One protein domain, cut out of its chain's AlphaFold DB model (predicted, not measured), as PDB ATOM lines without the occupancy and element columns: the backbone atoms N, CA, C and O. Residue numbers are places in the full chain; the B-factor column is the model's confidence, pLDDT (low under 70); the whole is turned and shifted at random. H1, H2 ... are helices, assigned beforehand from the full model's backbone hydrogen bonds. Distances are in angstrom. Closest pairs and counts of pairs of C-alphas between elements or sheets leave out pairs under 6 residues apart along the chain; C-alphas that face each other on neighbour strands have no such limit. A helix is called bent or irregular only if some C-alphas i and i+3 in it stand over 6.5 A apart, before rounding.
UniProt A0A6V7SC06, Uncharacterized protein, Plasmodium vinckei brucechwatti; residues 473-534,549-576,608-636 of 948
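This is residues 473 to 534, 549 to 576 and 608 to 636 of the 948 residues of an uncharacterized protein of Plasmodium vinckei brucechwatti (UniProt A0A6V7SC06). H2, H4 and H8 pack on the longest helix, H3, each at a shallow tilt to it, and make the main body. H1 lies near the last residues of H3 at one end of the long axis; H5 meets H8 steeply, and H6 and H7 make the loose far end. The 119 printed residues hold eight named helices, H1 to H8 in chain order, and no named strand: all helix. The whole is compact, radius of gyration of the C-alphas 15.4 A, spanning 49 by 33 by 29 A.

Start at H1, residues 479 to 488, close but not clearly touching H3, residues 500 to 513: the closest C-alphas, Glu 479 and Tyr 513, are 6.3 A apart. H2, residues 491 to 496, forms a hairpin with H3, whose residues 500 to 503 alone touch it; the closest C-alphas, Ile 494 and Leu 503, are 7.1 A apart. H4, residues 517 to 527, forms a hairpin with H3 at 21 degrees, touching residues 506 to 511 alone; the closest C-alphas, Ser 510 and Cys 517, are 5.8 A apart. H8, residues 621 to 630, touches H3, the hub, the same way at 23 degrees; look at C-alphas Lys 504 and Ile 626, the closest, 5.6 A apart. H5, residues 549 to 559, touches H8 at a steep tilt of 57 degrees, closest at C-alphas Leu 558 and Gly 623, 4.5 A. H6, residues 568 to 574, is near H5 and close but not clearly touching H7, residues 613 to 616, with the closest C-alphas, Ile 570 and His 616, 7.3 A apart. H5 is irregular, C-alphas 551 and 554 being 8.1 A apart, and H6 only just, with 571 and 574 at 7.0 A. Each O i to N i+4 pair is within hydrogen-bond range in H2, H3, H4 and H8, against 4 of 6 in H1, 4 of 7 in H5 and 1 of 3 in H6, where 2 of 4 O i to N i+3 pairs are; H7 is too short for an i+4 pair.

Find C-alpha 479 at (12.150, -51.047, 10.234), where H1 begins its 14.9 A. H3 runs 19.9 A from C-alpha 500 at (22.397, -40.495, -5.280), H4 15.3 A and H5 14.2 A. H8 runs 14.4 A and ends at C-alpha 630, (13.592, -33.873, 4.511).

The farthest C-alphas, Tyr 476 and Asn 576, are 50.3 A apart. Residues 535 to 548 and 577 to 607 are not printed; C-alphas 534 and 549 are 14.7 A apart, 576 and 608 11.0 A. Of the links printed whole, H5 to H6 is short and the others are tight. The mean pLDDT of the printed part is 88.5; residues 532 to 534 and 576 are under 70.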
ATOM      1  N   SER A 473      13.624 -50.430  -0.510       90.56
ATOM      2  CA  SER A 473      12.347 -49.720  -0.443       90.56
ATOM      3  C   SER A 473      11.518 -50.220   0.737       90.56
ATOM      4  O   SER A 473      11.715 -51.346   1.198       90.56
ATOM      5  N   PHE A 474      10.576 -49.398   1.204       86.50
ATOM      6  CA  PHE A 474       9.698 -49.737   2.332       86.50
ATOM      7  C   PHE A 474       8.781 -50.945   2.046       86.50
ATOM      8  O   PHE A 474       8.152 -51.465   2.958       86.50
ATOM      9  N   GLU A 475       8.697 -51.395   0.786       87.44
ATOM     10  CA  GLU A 475       7.979 -52.620   0.415       87.44
ATOM     11  C   GLU A 475       8.704 -53.898   0.874       87.44
ATOM     12  O   GLU A 475       8.044 -54.914   1.084       87.44
ATOM     13  N   TYR A 476      10.040 -53.877   1.005       89.44
ATOM     14  CA  TYR A 476      10.858 -55.082   1.249       89.44
ATOM     15  C   TYR A 476      11.771 -54.987   2.469       89.44
ATOM     16  O   TYR A 476      12.186 -56.009   3.008       89.44
ATOM     17  N   ILE A 477      12.126 -53.774   2.886       93.38
ATOM     18  CA  ILE A 477      12.996 -53.538   4.034       93.38
ATOM     19  C   ILE A 477      12.116 -53.173   5.213       93.38
ATOM     20  O   ILE A 477      11.459 -52.144   5.141       93.38
ATOM     21  N   THR A 478      12.121 -53.980   6.276       92.69
ATOM     22  CA  THR A 478      11.431 -53.641   7.528       92.69
ATOM     23  C   THR A 478      12.181 -52.561   8.307       92.69
ATOM     24  O   THR A 478      13.333 -52.225   8.010       92.69
ATOM     25  N   GLU A 479      11.543 -52.034   9.347       93.81
ATOM     26  CA  GLU A 479      12.150 -51.047  10.234       93.81
ATOM     27  C   GLU A 479      13.435 -51.579  10.899       93.81
ATOM     28  O   GLU A 479      14.461 -50.897  10.913       93.81
ATOM     29  N   GLU A 480      13.428 -52.825  11.374       92.94
ATOM     30  CA  GLU A 480      14.583 -53.460  12.020       92.94
ATOM     31  C   GLU A 480      15.726 -53.689  11.026       92.94
ATOM     32  O   GLU A 480      16.897 -53.455  11.337       92.94
ATOM     33  N   MET A 481      15.396 -54.115   9.802       94.12
ATOM     34  CA  MET A 481      16.375 -54.264   8.725       94.12
ATOM     35  C   MET A 481      17.025 -52.922   8.386       94.12
ATOM     36  O   MET A 481      18.236 -52.862   8.162       94.12
ATOM     37  N   TYR A 482      16.246 -51.839   8.377       95.75
ATOM     38  CA  TYR A 482      16.763 -50.498   8.135       95.75
ATOM     39  C   TYR A 482      17.738 -50.046   9.233       95.75
ATOM     40  O   TYR A 482      18.831 -49.563   8.919       95.75
ATOM     41  N   ASP A 483      17.400 -50.273  10.503       93.50
ATOM     42  CA  ASP A 483      18.267 -49.942  11.641       93.50
ATOM     43  C   ASP A 483      19.597 -50.714  11.629       93.50
ATOM     44  O   ASP A 483      20.619 -50.209  12.106       93.50
ATOM     45  N   LEU A 484      19.623 -51.921  11.061       94.56
ATOM     46  CA  LEU A 484      20.859 -52.672  10.831       94.56
ATOM     47  C   LEU A 484      21.644 -52.129   9.629       94.56
ATOM     48  O   LEU A 484      22.856 -51.925   9.732       94.56
ATOM     49  N   LEU A 485      20.970 -51.864   8.506       95.19
ATOM     50  CA  LEU A 485      21.594 -51.357   7.280       95.19
ATOM     51  C   LEU A 485      22.307 -50.030   7.508       95.19
ATOM     52  O   LEU A 485      23.459 -49.872   7.101       95.19
ATOM     53  N   ILE A 486      21.650 -49.079   8.173       94.00
ATOM     54  CA  ILE A 486      22.197 -47.729   8.337       94.00
ATOM     55  C   ILE A 486      23.501 -47.717   9.147       94.00
ATOM     56  O   ILE A 486      24.357 -46.870   8.913       94.00
ATOM     57  N   LYS A 487      23.687 -48.686  10.054       92.94
ATOM     58  CA  LYS A 487      24.917 -48.839  10.846       92.94
ATOM     59  C   LYS A 487      26.097 -49.330  10.008       92.94
ATOM     60  O   LYS A 487      27.239 -49.064  10.364       92.94
ATOM     61  N   GLN A 488      25.829 -50.053   8.922       93.38
ATOM     62  CA  GLN A 488      26.855 -50.632   8.047       93.38
ATOM     63  C   GLN A 488      27.141 -49.766   6.817       93.38
ATOM     64  O   GLN A 488      28.248 -49.791   6.277       93.38
ATOM     65  N   ILE A 489      26.158 -48.997   6.347       94.44
ATOM     66  CA  ILE A 489      26.295 -48.166   5.153       94.44
ATOM     67  C   ILE A 489      27.200 -46.955   5.420       94.44
ATOM     68  O   ILE A 489      26.937 -46.120   6.282       94.44
ATOM     69  N   ASN A 490      28.232 -46.796   4.593       93.00
ATOM     70  CA  ASN A 490      29.087 -45.618   4.578       93.00
ATOM     71  C   ASN A 490      28.481 -44.530   3.673       93.00
ATOM     72  O   ASN A 490      28.747 -44.465   2.469       93.00
ATOM     73  N   ILE A 491      27.664 -43.661   4.268       93.00
ATOM     74  CA  ILE A 491      26.959 -42.579   3.560       93.00
ATOM     75  C   ILE A 491      27.943 -41.597   2.908       93.00
ATOM     76  O   ILE A 491      27.734 -41.188   1.763       93.00
ATOM     77  N   ASP A 492      29.043 -41.262   3.590       89.31
ATOM     78  CA  ASP A 492      30.071 -40.354   3.064       89.31
ATOM     79  C   ASP A 492      30.666 -40.913   1.757       89.31
ATOM     80  O   ASP A 492      30.903 -40.174   0.797       89.31
ATOM     81  N   PHE A 493      30.869 -42.231   1.683       89.81
ATOM     82  CA  PHE A 493      31.360 -42.898   0.479       89.81
ATOM     83  C   PHE A 493      30.322 -42.909  -0.655       89.81
ATOM     84  O   PHE A 493      30.681 -42.632  -1.803       89.81
ATOM     85  N   ILE A 494      29.038 -43.135  -0.346       92.75
ATOM     86  CA  ILE A 494      27.922 -43.059  -1.312       92.75
ATOM     87  C   ILE A 494      27.844 -41.670  -1.956       92.75
ATOM     88  O   ILE A 494      27.713 -41.571  -3.183       92.75
ATOM     89  N   ILE A 495      27.955 -40.604  -1.155       90.94
ATOM     90  CA  ILE A 495      27.919 -39.215  -1.638       90.94
ATOM     91  C   ILE A 495      29.136 -38.930  -2.524       90.94
ATOM     92  O   ILE A 495      28.970 -38.477  -3.657       90.94
ATOM     93  N   LYS A 496      30.350 -39.283  -2.074       88.75
ATOM     94  CA  LYS A 496      31.590 -39.103  -2.856       88.75
ATOM     95  C   LYS A 496      31.554 -39.829  -4.202       88.75
ATOM     96  O   LYS A 496      32.013 -39.292  -5.206       88.75
ATOM     97  N   LYS A 497      30.989 -41.039  -4.247       90.00
ATOM     98  CA  LYS A 497      30.812 -41.828  -5.480       90.00
ATOM     99  C   LYS A 497      29.575 -41.423  -6.297       90.00
ATOM    100  O   LYS A 497      29.287 -42.072  -7.302       90.00
ATOM    101  N   LYS A 498      28.852 -40.369  -5.894       91.31
ATOM    102  CA  LYS A 498      27.654 -39.829  -6.564       91.31
ATOM    103  C   LYS A 498      26.549 -40.877  -6.773       91.31
ATOM    104  O   LYS A 498      25.813 -40.843  -7.759       91.31
ATOM    105  N   LYS A 499      26.400 -41.823  -5.837       93.56
ATOM    106  CA  LYS A 499      25.360 -42.872  -5.863       93.56
ATOM    107  C   LYS A 499      24.030 -42.352  -5.294       93.56
ATOM    108  O   LYS A 499      23.446 -42.935  -4.383       93.56
ATOM    109  N   PHE A 500      23.538 -41.236  -5.836       92.69
ATOM    110  CA  PHE A 500      22.397 -40.495  -5.280       92.69
ATOM    111  C   PHE A 500      21.062 -41.244  -5.331       92.69
ATOM    112  O   PHE A 500      20.201 -40.987  -4.497       92.69
ATOM    113  N   ASN A 501      20.905 -42.211  -6.240       93.62
ATOM    114  CA  ASN A 501      19.723 -43.075  -6.277       93.62
ATOM    115  C   ASN A 501      19.586 -43.906  -4.988       93.62
ATOM    116  O   ASN A 501      18.492 -44.015  -4.447       93.62
ATOM    117  N   ILE A 502      20.697 -44.442  -4.465       95.25
ATOM    118  CA  ILE A 502      20.705 -45.178  -3.191       95.25
ATOM    119  C   ILE A 502      20.472 -44.227  -2.024       95.25
ATOM    120  O   ILE A 502      19.694 -44.530  -1.126       95.25
ATOM    121  N   LEU A 503      21.111 -43.054  -2.057       95.31
ATOM    122  CA  LEU A 503      20.909 -42.039  -1.028       95.31
ATOM    123  C   LEU A 503      19.431 -41.642  -0.929       95.31
ATOM    124  O   LEU A 503      18.888 -41.606   0.169       95.31
ATOM    125  N   LYS A 504      18.760 -41.436  -2.069       95.12
ATOM    126  CA  LYS A 504      17.313 -41.206  -2.126       95.12
ATOM    127  C   LYS A 504      16.542 -42.324  -1.414       95.12
ATOM    128  O   LYS A 504      15.704 -42.003  -0.583       95.12
ATOM    129  N   CYS A 505      16.846 -43.596  -1.680       95.19
ATOM    130  CA  CYS A 505      16.189 -44.724  -1.008       95.19
ATOM    131  C   CYS A 505      16.361 -44.690   0.518       95.19
ATOM    132  O   CYS A 505      15.408 -44.953   1.246       95.19
ATOM    133  N   LEU A 506      17.542 -44.316   1.021       96.38
ATOM    134  CA  LEU A 506      17.762 -44.162   2.465       96.38
ATOM    135  C   LEU A 506      16.911 -43.029   3.051       96.38
ATOM    136  O   LEU A 506      16.312 -43.198   4.107       96.38
ATOM    137  N   PHE A 507      16.801 -41.898   2.348       96.06
ATOM    138  CA  PHE A 507      15.908 -40.811   2.756       96.06
ATOM    139  C   PHE A 507      14.427 -41.215   2.687       96.06
ATOM    140  O   PHE A 507      13.667 -40.813   3.564       96.06
ATOM    141  N   ASP A 508      14.016 -41.999   1.684       94.12
ATOM    142  CA  ASP A 508      12.655 -42.550   1.578       94.12
ATOM    143  C   ASP A 508      12.344 -43.458   2.790       94.12
ATOM    144  O   ASP A 508      11.311 -43.293   3.441       94.12
ATOM    145  N   LEU A 509      13.258 -44.372   3.148       94.94
ATOM    146  CA  LEU A 509      13.122 -45.270   4.307       94.94
ATOM    147  C   LEU A 509      13.105 -44.500   5.634       94.94
ATOM    148  O   LEU A 509      12.229 -44.729   6.464       94.94
ATOM    149  N   SER A 510      14.014 -43.537   5.818       95.25
ATOM    150  CA  SER A 510      14.008 -42.651   6.989       95.25
ATOM    151  C   SER A 510      12.720 -41.852   7.114       95.25
ATOM    152  O   SER A 510      12.254 -41.636   8.226       95.25
ATOM    153  N   GLN A 511      12.124 -41.419   6.001       92.81
ATOM    154  CA  GLN A 511      10.842 -40.723   6.035       92.81
ATOM    155  C   GLN A 511       9.708 -41.660   6.450       92.81
ATOM    156  O   GLN A 511       8.831 -41.259   7.213       92.81
ATOM    157  N   CYS A 512       9.710 -42.889   5.932       92.69
ATOM    158  CA  CYS A 512       8.683 -43.879   6.225       92.69
ATOM    159  C   CYS A 512       8.714 -44.297   7.702       92.69
ATOM    160  O   CYS A 512       7.680 -44.272   8.360       92.69
ATOM    161  N   TYR A 513       9.900 -44.615   8.229       93.25
ATOM    162  CA  TYR A 513      10.086 -45.098   9.605       93.25
ATOM    163  C   TYR A 513      10.360 -43.997  10.633       93.25
ATOM    164  O   TYR A 513      10.431 -44.274  11.823       93.25
ATOM    165  N   GLN A 514      10.558 -42.748  10.198       90.88
ATOM    166  CA  GLN A 514      10.906 -41.608  11.062       90.88
ATOM    167  C   GLN A 514      12.172 -41.834  11.920       90.88
ATOM    168  O   GLN A 514      12.338 -41.240  12.986       90.88
ATOM    169  N   LYS A 515      13.110 -42.656  11.433       92.06
ATOM    170  CA  LYS A 515      14.364 -43.024  12.113       92.06
ATOM    171  C   LYS A 515      15.598 -42.551  11.358       92.06
ATOM    172  O   LYS A 515      15.579 -42.400  10.141       92.06
ATOM    173  N   ASN A 516      16.702 -42.341  12.079       92.31
ATOM    174  CA  ASN A 516      18.020 -41.967  11.530       92.31
ATOM    175  C   ASN A 516      18.045 -40.665  10.690       92.31
ATOM    176  O   ASN A 516      19.035 -40.358  10.026       92.31
ATOM    177  N   CYS A 517      16.990 -39.848  10.778       93.50
ATOM    178  CA  CYS A 517      16.799 -38.609  10.019       93.50
ATOM    179  C   CYS A 517      17.946 -37.605  10.219       93.50
ATOM    180  O   CYS A 517      18.536 -37.123   9.250       93.50
ATOM    181  N   LYS A 518      18.307 -37.320  11.479       93.38
ATOM    182  CA  LYS A 518      19.394 -36.389  11.831       93.38
ATOM    183  C   LYS A 518      20.753 -36.856  11.302       93.38
ATOM    184  O   LYS A 518      21.546 -36.039  10.843       93.38
ATOM    185  N   LEU A 519      21.011 -38.164  11.352       93.31
ATOM    186  CA  LEU A 519      22.249 -38.764  10.860       93.31
ATOM    187  C   LEU A 519      22.375 -38.569   9.344       93.31
ATOM    188  O   LEU A 519      23.381 -38.024   8.892       93.31
ATOM    189  N   LEU A 520      21.335 -38.915   8.576       94.81
ATOM    190  CA  LEU A 520      21.328 -38.736   7.119       94.81
ATOM    191  C   LEU A 520      21.504 -37.273   6.708       94.81
ATOM    192  O   LEU A 520      22.292 -36.973   5.812       94.81
ATOM    193  N   VAL A 521      20.792 -36.356   7.369       94.06
ATOM    194  CA  VAL A 521      20.880 -34.917   7.087       94.06
ATOM    195  C   VAL A 521      22.290 -34.399   7.364       94.06
ATOM    196  O   VAL A 521      22.867 -33.726   6.514       94.06
ATOM    197  N   ASN A 522      22.884 -34.752   8.504       92.25
ATOM    198  CA  ASN A 522      24.238 -34.319   8.840       92.25
ATOM    199  C   ASN A 522      25.285 -34.875   7.866       92.25
ATOM    200  O   ASN A 522      26.159 -34.128   7.429       92.25
ATOM    201  N   SER A 523      25.181 -36.152   7.484       92.56
ATOM    202  CA  SER A 523      26.059 -36.755   6.474       92.56
ATOM    203  C   SER A 523      25.895 -36.103   5.102       92.56
ATOM    204  O   SER A 523      26.893 -35.852   4.431       92.56
ATOM    205  N   LEU A 524      24.667 -35.761   4.695       94.38
ATOM    206  CA  LEU A 524      24.411 -35.033   3.450       94.38
ATOM    207  C   LEU A 524      25.068 -33.649   3.469       94.38
ATOM    208  O   LEU A 524      25.803 -33.313   2.546       94.38
ATOM    209  N   LEU A 525      24.849 -32.863   4.527       92.25
ATOM    210  CA  LEU A 525      25.427 -31.521   4.644       92.25
ATOM    211  C   LEU A 525      26.958 -31.566   4.678       92.25
ATOM    212  O   LEU A 525      27.612 -30.773   4.006       92.25
ATOM    213  N   LYS A 526      27.536 -32.524   5.408       90.69
ATOM    214  CA  LYS A 526      28.983 -32.760   5.430       90.69
ATOM    215  C   LYS A 526      29.512 -33.163   4.052       90.69
ATOM    216  O   LYS A 526      30.530 -32.640   3.624       90.69
ATOM    217  N   GLY A 527      28.837 -34.080   3.359       88.56
ATOM    218  CA  GLY A 527      29.264 -34.593   2.054       88.56
ATOM    219  C   GLY A 527      29.161 -33.579   0.910       88.56
ATOM    220  O   GLY A 527      29.802 -33.771  -0.119       88.56
ATOM    221  N   LEU A 528      28.380 -32.512   1.089       89.75
ATOM    222  CA  LEU A 528      28.291 -31.372   0.171       89.75
ATOM    223  C   LEU A 528      29.192 -30.189   0.593       89.75
ATOM    224  O   LEU A 528      29.026 -29.097   0.054       89.75
ATOM    225  N   ASP A 529      30.097 -30.395   1.559       86.75
ATOM    226  CA  ASP A 529      30.979 -29.389   2.181       86.75
ATOM    227  C   ASP A 529      30.242 -28.143   2.721       86.75
ATOM    228  O   ASP A 529      30.733 -27.019   2.660       86.75
ATOM    229  N   LEU A 530      29.048 -28.337   3.293       84.88
ATOM    230  CA  LEU A 530      28.215 -27.265   3.865       84.88
ATOM    231  C   LEU A 530      28.421 -27.063   5.377       84.88
ATOM    232  O   LEU A 530      27.805 -26.175   5.964       84.88
ATOM    233  N   MET A 531      29.253 -27.896   6.014       72.00
ATOM    234  CA  MET A 531      29.548 -27.864   7.451       72.00
ATOM    235  C   MET A 531      31.039 -27.592   7.679       72.00
ATOM    236  O   MET A 531      31.891 -28.228   7.061       72.00
ATOM    237  N   SER A 532      31.368 -26.688   8.604       54.75
ATOM    238  CA  SER A 532      32.751 -26.399   8.995       54.75
ATOM    239  C   SER A 532      33.398 -27.611   9.678       54.75
ATOM    240  O   SER A 532      32.821 -28.175  10.611       54.75
ATOM    241  N   LYS A 533      34.618 -27.990   9.273       45.47
ATOM    242  CA  LYS A 533      35.443 -28.917  10.069       45.47
ATOM    243  C   LYS A 533      35.720 -28.273  11.439       45.47
ATOM    244  O   LYS A 533      36.030 -27.081  11.465       45.47
ATOM    245  N   PRO A 534      35.634 -29.010  12.561       33.56
ATOM    246  CA  PRO A 534      36.084 -28.486  13.843       33.56
ATOM    247  C   PRO A 534      37.590 -28.229  13.744       33.56
ATOM    248  O   PRO A 534      38.378 -29.154  13.550       33.56
ATOM    249  N   GLY A 549      29.034 -21.455   3.263       74.75
ATOM    250  CA  GLY A 549      28.346 -22.644   2.743       74.75
ATOM    251  C   GLY A 549      26.898 -22.776   3.230       74.75
ATOM    252  O   GLY A 549      26.010 -23.146   2.462       74.75
ATOM    253  N   LEU A 550      26.609 -22.353   4.468       80.88
ATOM    254  CA  LEU A 550      25.262 -22.399   5.052       80.88
ATOM    255  C   LEU A 550      24.222 -21.569   4.278       80.88
ATOM    256  O   LEU A 550      23.026 -21.864   4.350       80.88
ATOM    257  N   ASN A 551      24.651 -20.568   3.502       86.56
ATOM    258  CA  ASN A 551      23.750 -19.765   2.674       86.56
ATOM    259  C   ASN A 551      23.213 -20.536   1.455       86.56
ATOM    260  O   ASN A 551      22.172 -20.167   0.911       86.56
ATOM    261  N   PHE A 552      23.881 -21.619   1.046       90.19
ATOM    262  CA  PHE A 552      23.606 -22.339  -0.201       90.19
ATOM    263  C   PHE A 552      23.046 -23.751  -0.001       90.19
ATOM    264  O   PHE A 552      22.838 -24.464  -0.980       90.19
ATOM    265  N   VAL A 553      22.726 -24.145   1.239       91.94
ATOM    266  CA  VAL A 553      22.252 -25.498   1.598       91.94
ATOM    267  C   VAL A 553      21.154 -26.011   0.665       91.94
ATOM    268  O   VAL A 553      21.269 -27.094   0.097       91.94
ATOM    269  N   TRP A 554      20.104 -25.216   0.461       92.50
ATOM    270  CA  TRP A 554      18.971 -25.596  -0.384       92.50
ATOM    271  C   TRP A 554      19.366 -25.781  -1.854       92.50
ATOM    272  O   TRP A 554      18.898 -26.718  -2.498       92.50
ATOM    273  N   ILE A 555      20.249 -24.925  -2.378       92.75
ATOM    274  CA  ILE A 555      20.717 -24.993  -3.769       92.75
ATOM    275  C   ILE A 555      21.622 -26.210  -3.973       92.75
ATOM    276  O   ILE A 555      21.420 -26.956  -4.932       92.75
ATOM    277  N   CYS A 556      22.553 -26.459  -3.051       92.94
ATOM    278  CA  CYS A 556      23.435 -27.622  -3.091       92.94
ATOM    279  C   CYS A 556      22.655 -28.940  -3.017       92.94
ATOM    280  O   CYS A 556      22.936 -29.848  -3.797       92.94
ATOM    281  N   ILE A 557      21.632 -29.040  -2.154       93.88
ATOM    282  CA  ILE A 557      20.766 -30.231  -2.083       93.88
ATOM    283  C   ILE A 557      19.956 -30.388  -3.377       93.88
ATOM    284  O   ILE A 557      19.943 -31.467  -3.962       93.88
ATOM    285  N   LEU A 558      19.313 -29.323  -3.873       92.50
ATOM    286  CA  LEU A 558      18.516 -29.378  -5.105       92.50
ATOM    287  C   LEU A 558      19.334 -29.784  -6.334       92.50
ATOM    288  O   LEU A 558      18.823 -30.483  -7.210       92.50
ATOM    289  N   CYS A 559      20.588 -29.345  -6.409       91.25
ATOM    290  CA  CYS A 559      21.488 -29.664  -7.514       91.25
ATOM    291  C   CYS A 559      22.323 -30.930  -7.259       91.25
ATOM    292  O   CYS A 559      23.059 -31.341  -8.154       91.25
ATOM    293  N   MET A 560      22.236 -31.529  -6.062       92.50
ATOM    294  CA  MET A 560      23.148 -32.577  -5.573       92.50
ATOM    295  C   MET A 560      24.618 -32.257  -5.883       92.50
ATOM    296  O   MET A 560      25.364 -33.082  -6.418       92.50
ATOM    297  N   CYS A 561      25.013 -31.020  -5.581       89.75
ATOM    298  CA  CYS A 561      26.301 -30.439  -5.938       89.75
ATOM    299  C   CYS A 561      27.028 -29.960  -4.681       89.75
ATOM    300  O   CYS A 561      26.403 -29.425  -3.763       89.75
ATOM    301  N   ASN A 562      28.337 -30.194  -4.633       88.12
ATOM    302  CA  ASN A 562      29.183 -29.713  -3.554       88.12
ATOM    303  C   ASN A 562      29.237 -28.176  -3.599       88.12
ATOM    304  O   ASN A 562      29.262 -27.598  -4.684       88.12
ATOM    305  N   TYR A 563      29.266 -27.517  -2.439       88.25
ATOM    306  CA  TYR A 563      29.461 -26.071  -2.341       88.25
ATOM    307  C   TYR A 563      30.668 -25.582  -3.158       88.25
ATOM    308  O   TYR A 563      30.555 -24.599  -3.886       88.25
ATOM    309  N   ASN A 564      31.782 -26.316  -3.106       85.38
ATOM    310  CA  ASN A 564      33.017 -25.973  -3.816       85.38
ATOM    311  C   ASN A 564      32.913 -26.133  -5.345       85.38
ATOM    312  O   ASN A 564      33.710 -25.554  -6.077       85.38
ATOM    313  N   ASP A 565      31.929 -26.897  -5.824       85.88
ATOM    314  CA  ASP A 565      31.674 -27.119  -7.250       85.88
ATOM    315  C   ASP A 565      30.644 -26.117  -7.819       85.88
ATOM    316  O   ASP A 565      30.318 -26.170  -9.010       85.88
ATOM    317  N   LEU A 566      30.086 -25.219  -6.991       86.44
ATOM    318  CA  LEU A 566      29.119 -24.226  -7.455       86.44
ATOM    319  C   LEU A 566      29.787 -23.192  -8.381       86.44
ATOM    320  O   LEU A 566      30.863 -22.683  -8.067       86.44
ATOM    321  N   PRO A 567      29.131 -22.805  -9.495       85.88
ATOM    322  CA  PRO A 567      29.615 -21.734 -10.359       85.88
ATOM    323  C   PRO A 567      29.885 -20.430  -9.583       85.88
ATOM    324  O   PRO A 567      29.046 -20.045  -8.764       85.88
ATOM    325  N   PRO A 568      30.967 -19.686  -9.894       82.94
ATOM    326  CA  PRO A 568      31.289 -18.415  -9.229       82.94
ATOM    327  C   PRO A 568      30.134 -17.404  -9.252       82.94
ATOM    328  O   PRO A 568      29.841 -16.758  -8.254       82.94
ATOM    329  N   LEU A 569      29.385 -17.359 -10.359       84.44
ATOM    330  CA  LEU A 569      28.168 -16.553 -10.506       84.44
ATOM    331  C   LEU A 569      27.102 -16.834  -9.434       84.44
ATOM    332  O   LEU A 569      26.373 -15.925  -9.052       84.44
ATOM    333  N   ILE A 570      27.001 -18.076  -8.947       84.38
ATOM    334  CA  ILE A 570      26.097 -18.449  -7.849       84.38
ATOM    335  C   ILE A 570      26.686 -18.013  -6.507       84.38
ATOM    336  O   ILE A 570      25.960 -17.467  -5.677       84.38
ATOM    337  N   LEU A 571      27.983 -18.230  -6.291       85.06
ATOM    338  CA  LEU A 571      28.660 -17.883  -5.038       85.06
ATOM    339  C   LEU A 571      28.632 -16.368  -4.767       85.06
ATOM    340  O   LEU A 571      28.390 -15.955  -3.631       85.06
ATOM    341  N   ASN A 572      28.745 -15.553  -5.817       84.31
ATOM    342  CA  ASN A 572      28.777 -14.091  -5.728       84.31
ATOM    343  C   ASN A 572      27.396 -13.454  -5.466       84.31
ATOM    344  O   ASN A 572      27.311 -12.254  -5.209       84.31
ATOM    345  N   VAL A 573      26.298 -14.230  -5.486       84.94
ATOM    346  CA  VAL A 573      24.925 -13.714  -5.280       84.94
ATOM    347  C   VAL A 573      24.783 -12.949  -3.962       84.94
ATOM    348  O   VAL A 573      24.082 -11.943  -3.921       84.94
ATOM    349  N   PHE A 574      25.457 -13.394  -2.898       81.25
ATOM    350  CA  PHE A 574      25.402 -12.743  -1.584       81.25
ATOM    351  C   PHE A 574      26.532 -11.727  -1.336       81.25
ATOM    352  O   PHE A 574      26.510 -11.056  -0.307       81.25
ATOM    353  N   GLU A 575      27.516 -11.593  -2.232       71.19
ATOM    354  CA  GLU A 575      28.645 -10.663  -2.047       71.19
ATOM    355  C   GLU A 575      28.271  -9.213  -2.398       71.19
ATOM    356  O   GLU A 575      28.722  -8.269  -1.748       71.19
ATOM    357  N   ASN A 576      27.359  -9.031  -3.354       54.72
ATOM    358  CA  ASN A 576      26.963  -7.718  -3.872       54.72
ATOM    359  C   ASN A 576      26.064  -6.886  -2.928       54.72
ATOM    360  O   ASN A 576      25.834  -5.705  -3.190       54.72
ATOM    361  N   LEU A 608      24.068 -13.268 -11.560       86.31
ATOM    362  CA  LEU A 608      23.034 -14.285 -11.720       86.31
ATOM    363  C   LEU A 608      21.647 -13.628 -11.695       86.31
ATOM    364  O   LEU A 608      21.287 -12.977 -10.713       86.31
ATOM    365  N   ASN A 609      20.863 -13.813 -12.749       87.62
ATOM    366  CA  ASN A 609      19.564 -13.176 -12.936       87.62
ATOM    367  C   ASN A 609      18.556 -14.120 -13.619       87.62
ATOM    368  O   ASN A 609      18.867 -15.260 -13.975       87.62
ATOM    369  N   ASN A 610      17.327 -13.639 -13.814       85.06
ATOM    370  CA  ASN A 610      16.222 -14.386 -14.424       85.06
ATOM    371  C   ASN A 610      16.514 -14.986 -15.816       85.06
ATOM    372  O   ASN A 610      15.861 -15.960 -16.182       85.06
ATOM    373  N   TYR A 611      17.472 -14.449 -16.574       80.81
ATOM    374  CA  TYR A 611      17.766 -14.850 -17.954       80.81
ATOM    375  C   TYR A 611      18.994 -15.755 -18.089       80.81
ATOM    376  O   TYR A 611      19.176 -16.365 -19.141       80.81
ATOM    377  N   ASN A 612      19.812 -15.901 -17.041       84.31
ATOM    378  CA  ASN A 612      20.998 -16.762 -17.072       84.31
ATOM    379  C   ASN A 612      21.037 -17.829 -15.963       84.31
ATOM    380  O   ASN A 612      21.813 -18.779 -16.080       84.31
ATOM    381  N   PHE A 613      20.165 -17.776 -14.942       84.12
ATOM    382  CA  PHE A 613      20.226 -18.721 -13.813       84.12
ATOM    383  C   PHE A 613      20.168 -20.194 -14.236       84.12
ATOM    384  O   PHE A 613      20.814 -21.041 -13.622       84.12
ATOM    385  N   TYR A 614      19.420 -20.518 -15.294       80.12
ATOM    386  CA  TYR A 614      19.242 -21.894 -15.763       80.12
ATOM    387  C   TYR A 614      20.515 -22.496 -16.377       80.12
ATOM    388  O   TYR A 614      20.610 -23.720 -16.482       80.12
ATOM    389  N   ASN A 615      21.481 -21.665 -16.784       81.31
ATOM    390  CA  ASN A 615      22.789 -22.128 -17.256       81.31
ATOM    391  C   ASN A 615      23.656 -22.632 -16.099       81.31
ATOM    392  O   ASN A 615      24.532 -23.470 -16.303       81.31
ATOM    393  N   HIS A 616      23.381 -22.156 -14.885       82.69
ATOM    394  CA  HIS A 616      24.197 -22.410 -13.702       82.69
ATOM    395  C   HIS A 616      23.494 -23.312 -12.677       82.69
ATOM    396  O   HIS A 616      24.162 -24.043 -11.950       82.69
ATOM    397  N   ILE A 617      22.156 -23.323 -12.638       84.00
ATOM    398  CA  ILE A 617      21.350 -24.136 -11.717       84.00
ATOM    399  C   ILE A 617      20.697 -25.287 -12.480       84.00
ATOM    400  O   ILE A 617      19.705 -25.117 -13.193       84.00
ATOM    401  N   LYS A 618      21.211 -26.500 -12.265       85.69
ATOM    402  CA  LYS A 618      20.627 -27.731 -12.801       85.69
ATOM    403  C   LYS A 618      20.052 -28.577 -11.671       85.69
ATOM    404  O   LYS A 618      20.787 -29.236 -10.949       85.69
ATOM    405  N   ILE A 619      18.724 -28.599 -11.579       86.94
ATOM    406  CA  ILE A 619      18.009 -29.408 -10.585       86.94
ATOM    407  C   ILE A 619      18.217 -30.900 -10.865       86.94
ATOM    408  O   ILE A 619      17.906 -31.386 -11.964       86.94
ATOM    409  N   ASP A 620      18.704 -31.615  -9.858       89.50
ATOM    410  CA  ASP A 620      18.822 -33.066  -9.854       89.50
ATOM    411  C   ASP A 620      17.514 -33.696  -9.356       89.50
ATOM    412  O   ASP A 620      16.879 -33.225  -8.410       89.50
ATOM    413  N   THR A 621      17.074 -34.775 -10.009       90.31
ATOM    414  CA  THR A 621      15.807 -35.430  -9.642       90.31
ATOM    415  C   THR A 621      15.890 -36.088  -8.264       90.31
ATOM    416  O   THR A 621      14.914 -36.039  -7.519       90.31
ATOM    417  N   ASN A 622      17.045 -36.645  -7.884       92.06
ATOM    418  CA  ASN A 622      17.258 -37.198  -6.548       92.06
ATOM    419  C   ASN A 622      17.319 -36.091  -5.500       92.06
ATOM    420  O   ASN A 622      16.709 -36.245  -4.449       92.06
ATOM    421  N   GLY A 623      17.979 -34.968  -5.801       92.88
ATOM    422  CA  GLY A 623      18.028 -33.800  -4.914       92.88
ATOM    423  C   GLY A 623      16.642 -33.263  -4.573       92.88
ATOM    424  O   GLY A 623      16.323 -33.029  -3.409       92.88
ATOM    425  N   TYR A 624      15.774 -33.167  -5.584       92.81
ATOM    426  CA  TYR A 624      14.360 -32.838  -5.403       92.81
ATOM    427  C   TYR A 624      13.637 -33.812  -4.451       92.81
ATOM    428  O   TYR A 624      12.996 -33.359  -3.504       92.81
ATOM    429  N   TYR A 625      13.741 -35.130  -4.671       92.50
ATOM    430  CA  TYR A 625      13.075 -36.121  -3.813       92.50
ATOM    431  C   TYR A 625      13.637 -36.125  -2.387       92.50
ATOM    432  O   TYR A 625      12.869 -36.122  -1.432       92.50
ATOM    433  N   ILE A 626      14.961 -36.057  -2.232       94.81
ATOM    434  CA  ILE A 626      15.622 -35.985  -0.924       94.81
ATOM    435  C   ILE A 626      15.117 -34.769  -0.145       94.81
ATOM    436  O   ILE A 626      14.730 -34.900   1.015       94.81
ATOM    437  N   LEU A 627      15.052 -33.596  -0.779       93.81
ATOM    438  CA  LEU A 627      14.553 -32.390  -0.125       93.81
ATOM    439  C   LEU A 627      13.065 -32.500   0.243       93.81
ATOM    440  O   LEU A 627      12.665 -32.057   1.319       93.81
ATOM    441  N   LEU A 628      12.249 -33.121  -0.611       92.31
ATOM    442  CA  LEU A 628      10.838 -33.382  -0.320       92.31
ATOM    443  C   LEU A 628      10.667 -34.247   0.941       92.31
ATOM    444  O   LEU A 628       9.798 -33.953   1.768       92.31
ATOM    445  N   ASN A 629      11.513 -35.267   1.097       91.94
ATOM    446  CA  ASN A 629      11.503 -36.184   2.237       91.94
ATOM    447  C   ASN A 629      11.997 -35.501   3.516       91.94
ATOM    448  O   ASN A 629      11.376 -35.645   4.568       91.94
ATOM    449  N   ILE A 630      13.058 -34.694   3.413       93.12
ATOM    450  CA  ILE A 630      13.592 -33.873   4.511       93.12
ATOM    451  C   ILE A 630      12.505 -32.969   5.097       93.12
ATOM    452  O   ILE A 630      12.383 -32.867   6.313       93.12
ATOM    453  N   LEU A 631      11.667 -32.351   4.259       90.56
ATOM    454  CA  LEU A 631      10.541 -31.516   4.710       90.56
ATOM    455  C   LEU A 631       9.402 -32.310   5.374       90.56
ATOM    456  O   LEU A 631       8.369 -31.740   5.722       90.56
ATOM    457  N   SER A 632       9.566 -33.620   5.518       89.56
ATOM    458  CA  SER A 632       8.672 -34.533   6.221       89.56
ATOM    459  C   SER A 632       9.321 -35.180   7.454       89.56
ATOM    460  O   SER A 632       8.682 -36.024   8.078       89.56
ATOM    461  N   PHE A 633      10.562 -34.816   7.792       91.62
ATOM    462  CA  PHE A 633      11.274 -35.306   8.977       91.62
ATOM    463  C   PHE A 633      10.879 -34.537  10.250       91.62
ATOM    464  O   PHE A 633      10.356 -33.421  10.156       91.62
ATOM    465  N   PRO A 634      11.186 -35.081  11.446       89.00
ATOM    466  CA  PRO A 634      10.987 -34.379  12.710       89.00
ATOM    467  C   PRO A 634      11.830 -33.102  12.760       89.00
ATOM    468  O   PRO A 634      12.972 -33.073  12.281       89.00
ATOM    469  N   LYS A 635      11.278 -32.043  13.357       87.38
ATOM    470  CA  LYS A 635      11.856 -30.689  13.349       87.38
ATOM    471  C   LYS A 635      13.284 -30.663  13.897       87.38
ATOM    472  O   LYS A 635      14.153 -29.983  13.353       87.38
ATOM    473  N   GLU A 636      13.535 -31.452  14.932       87.50
ATOM    474  CA  GLU A 636      14.802 -31.567  15.656       87.50
ATOM    475  C   GLU A 636      15.924 -32.125  14.766       87.50
ATOM    476  O   GLU A 636      17.105 -31.853  14.991       87.50
TER     477      GLU A 636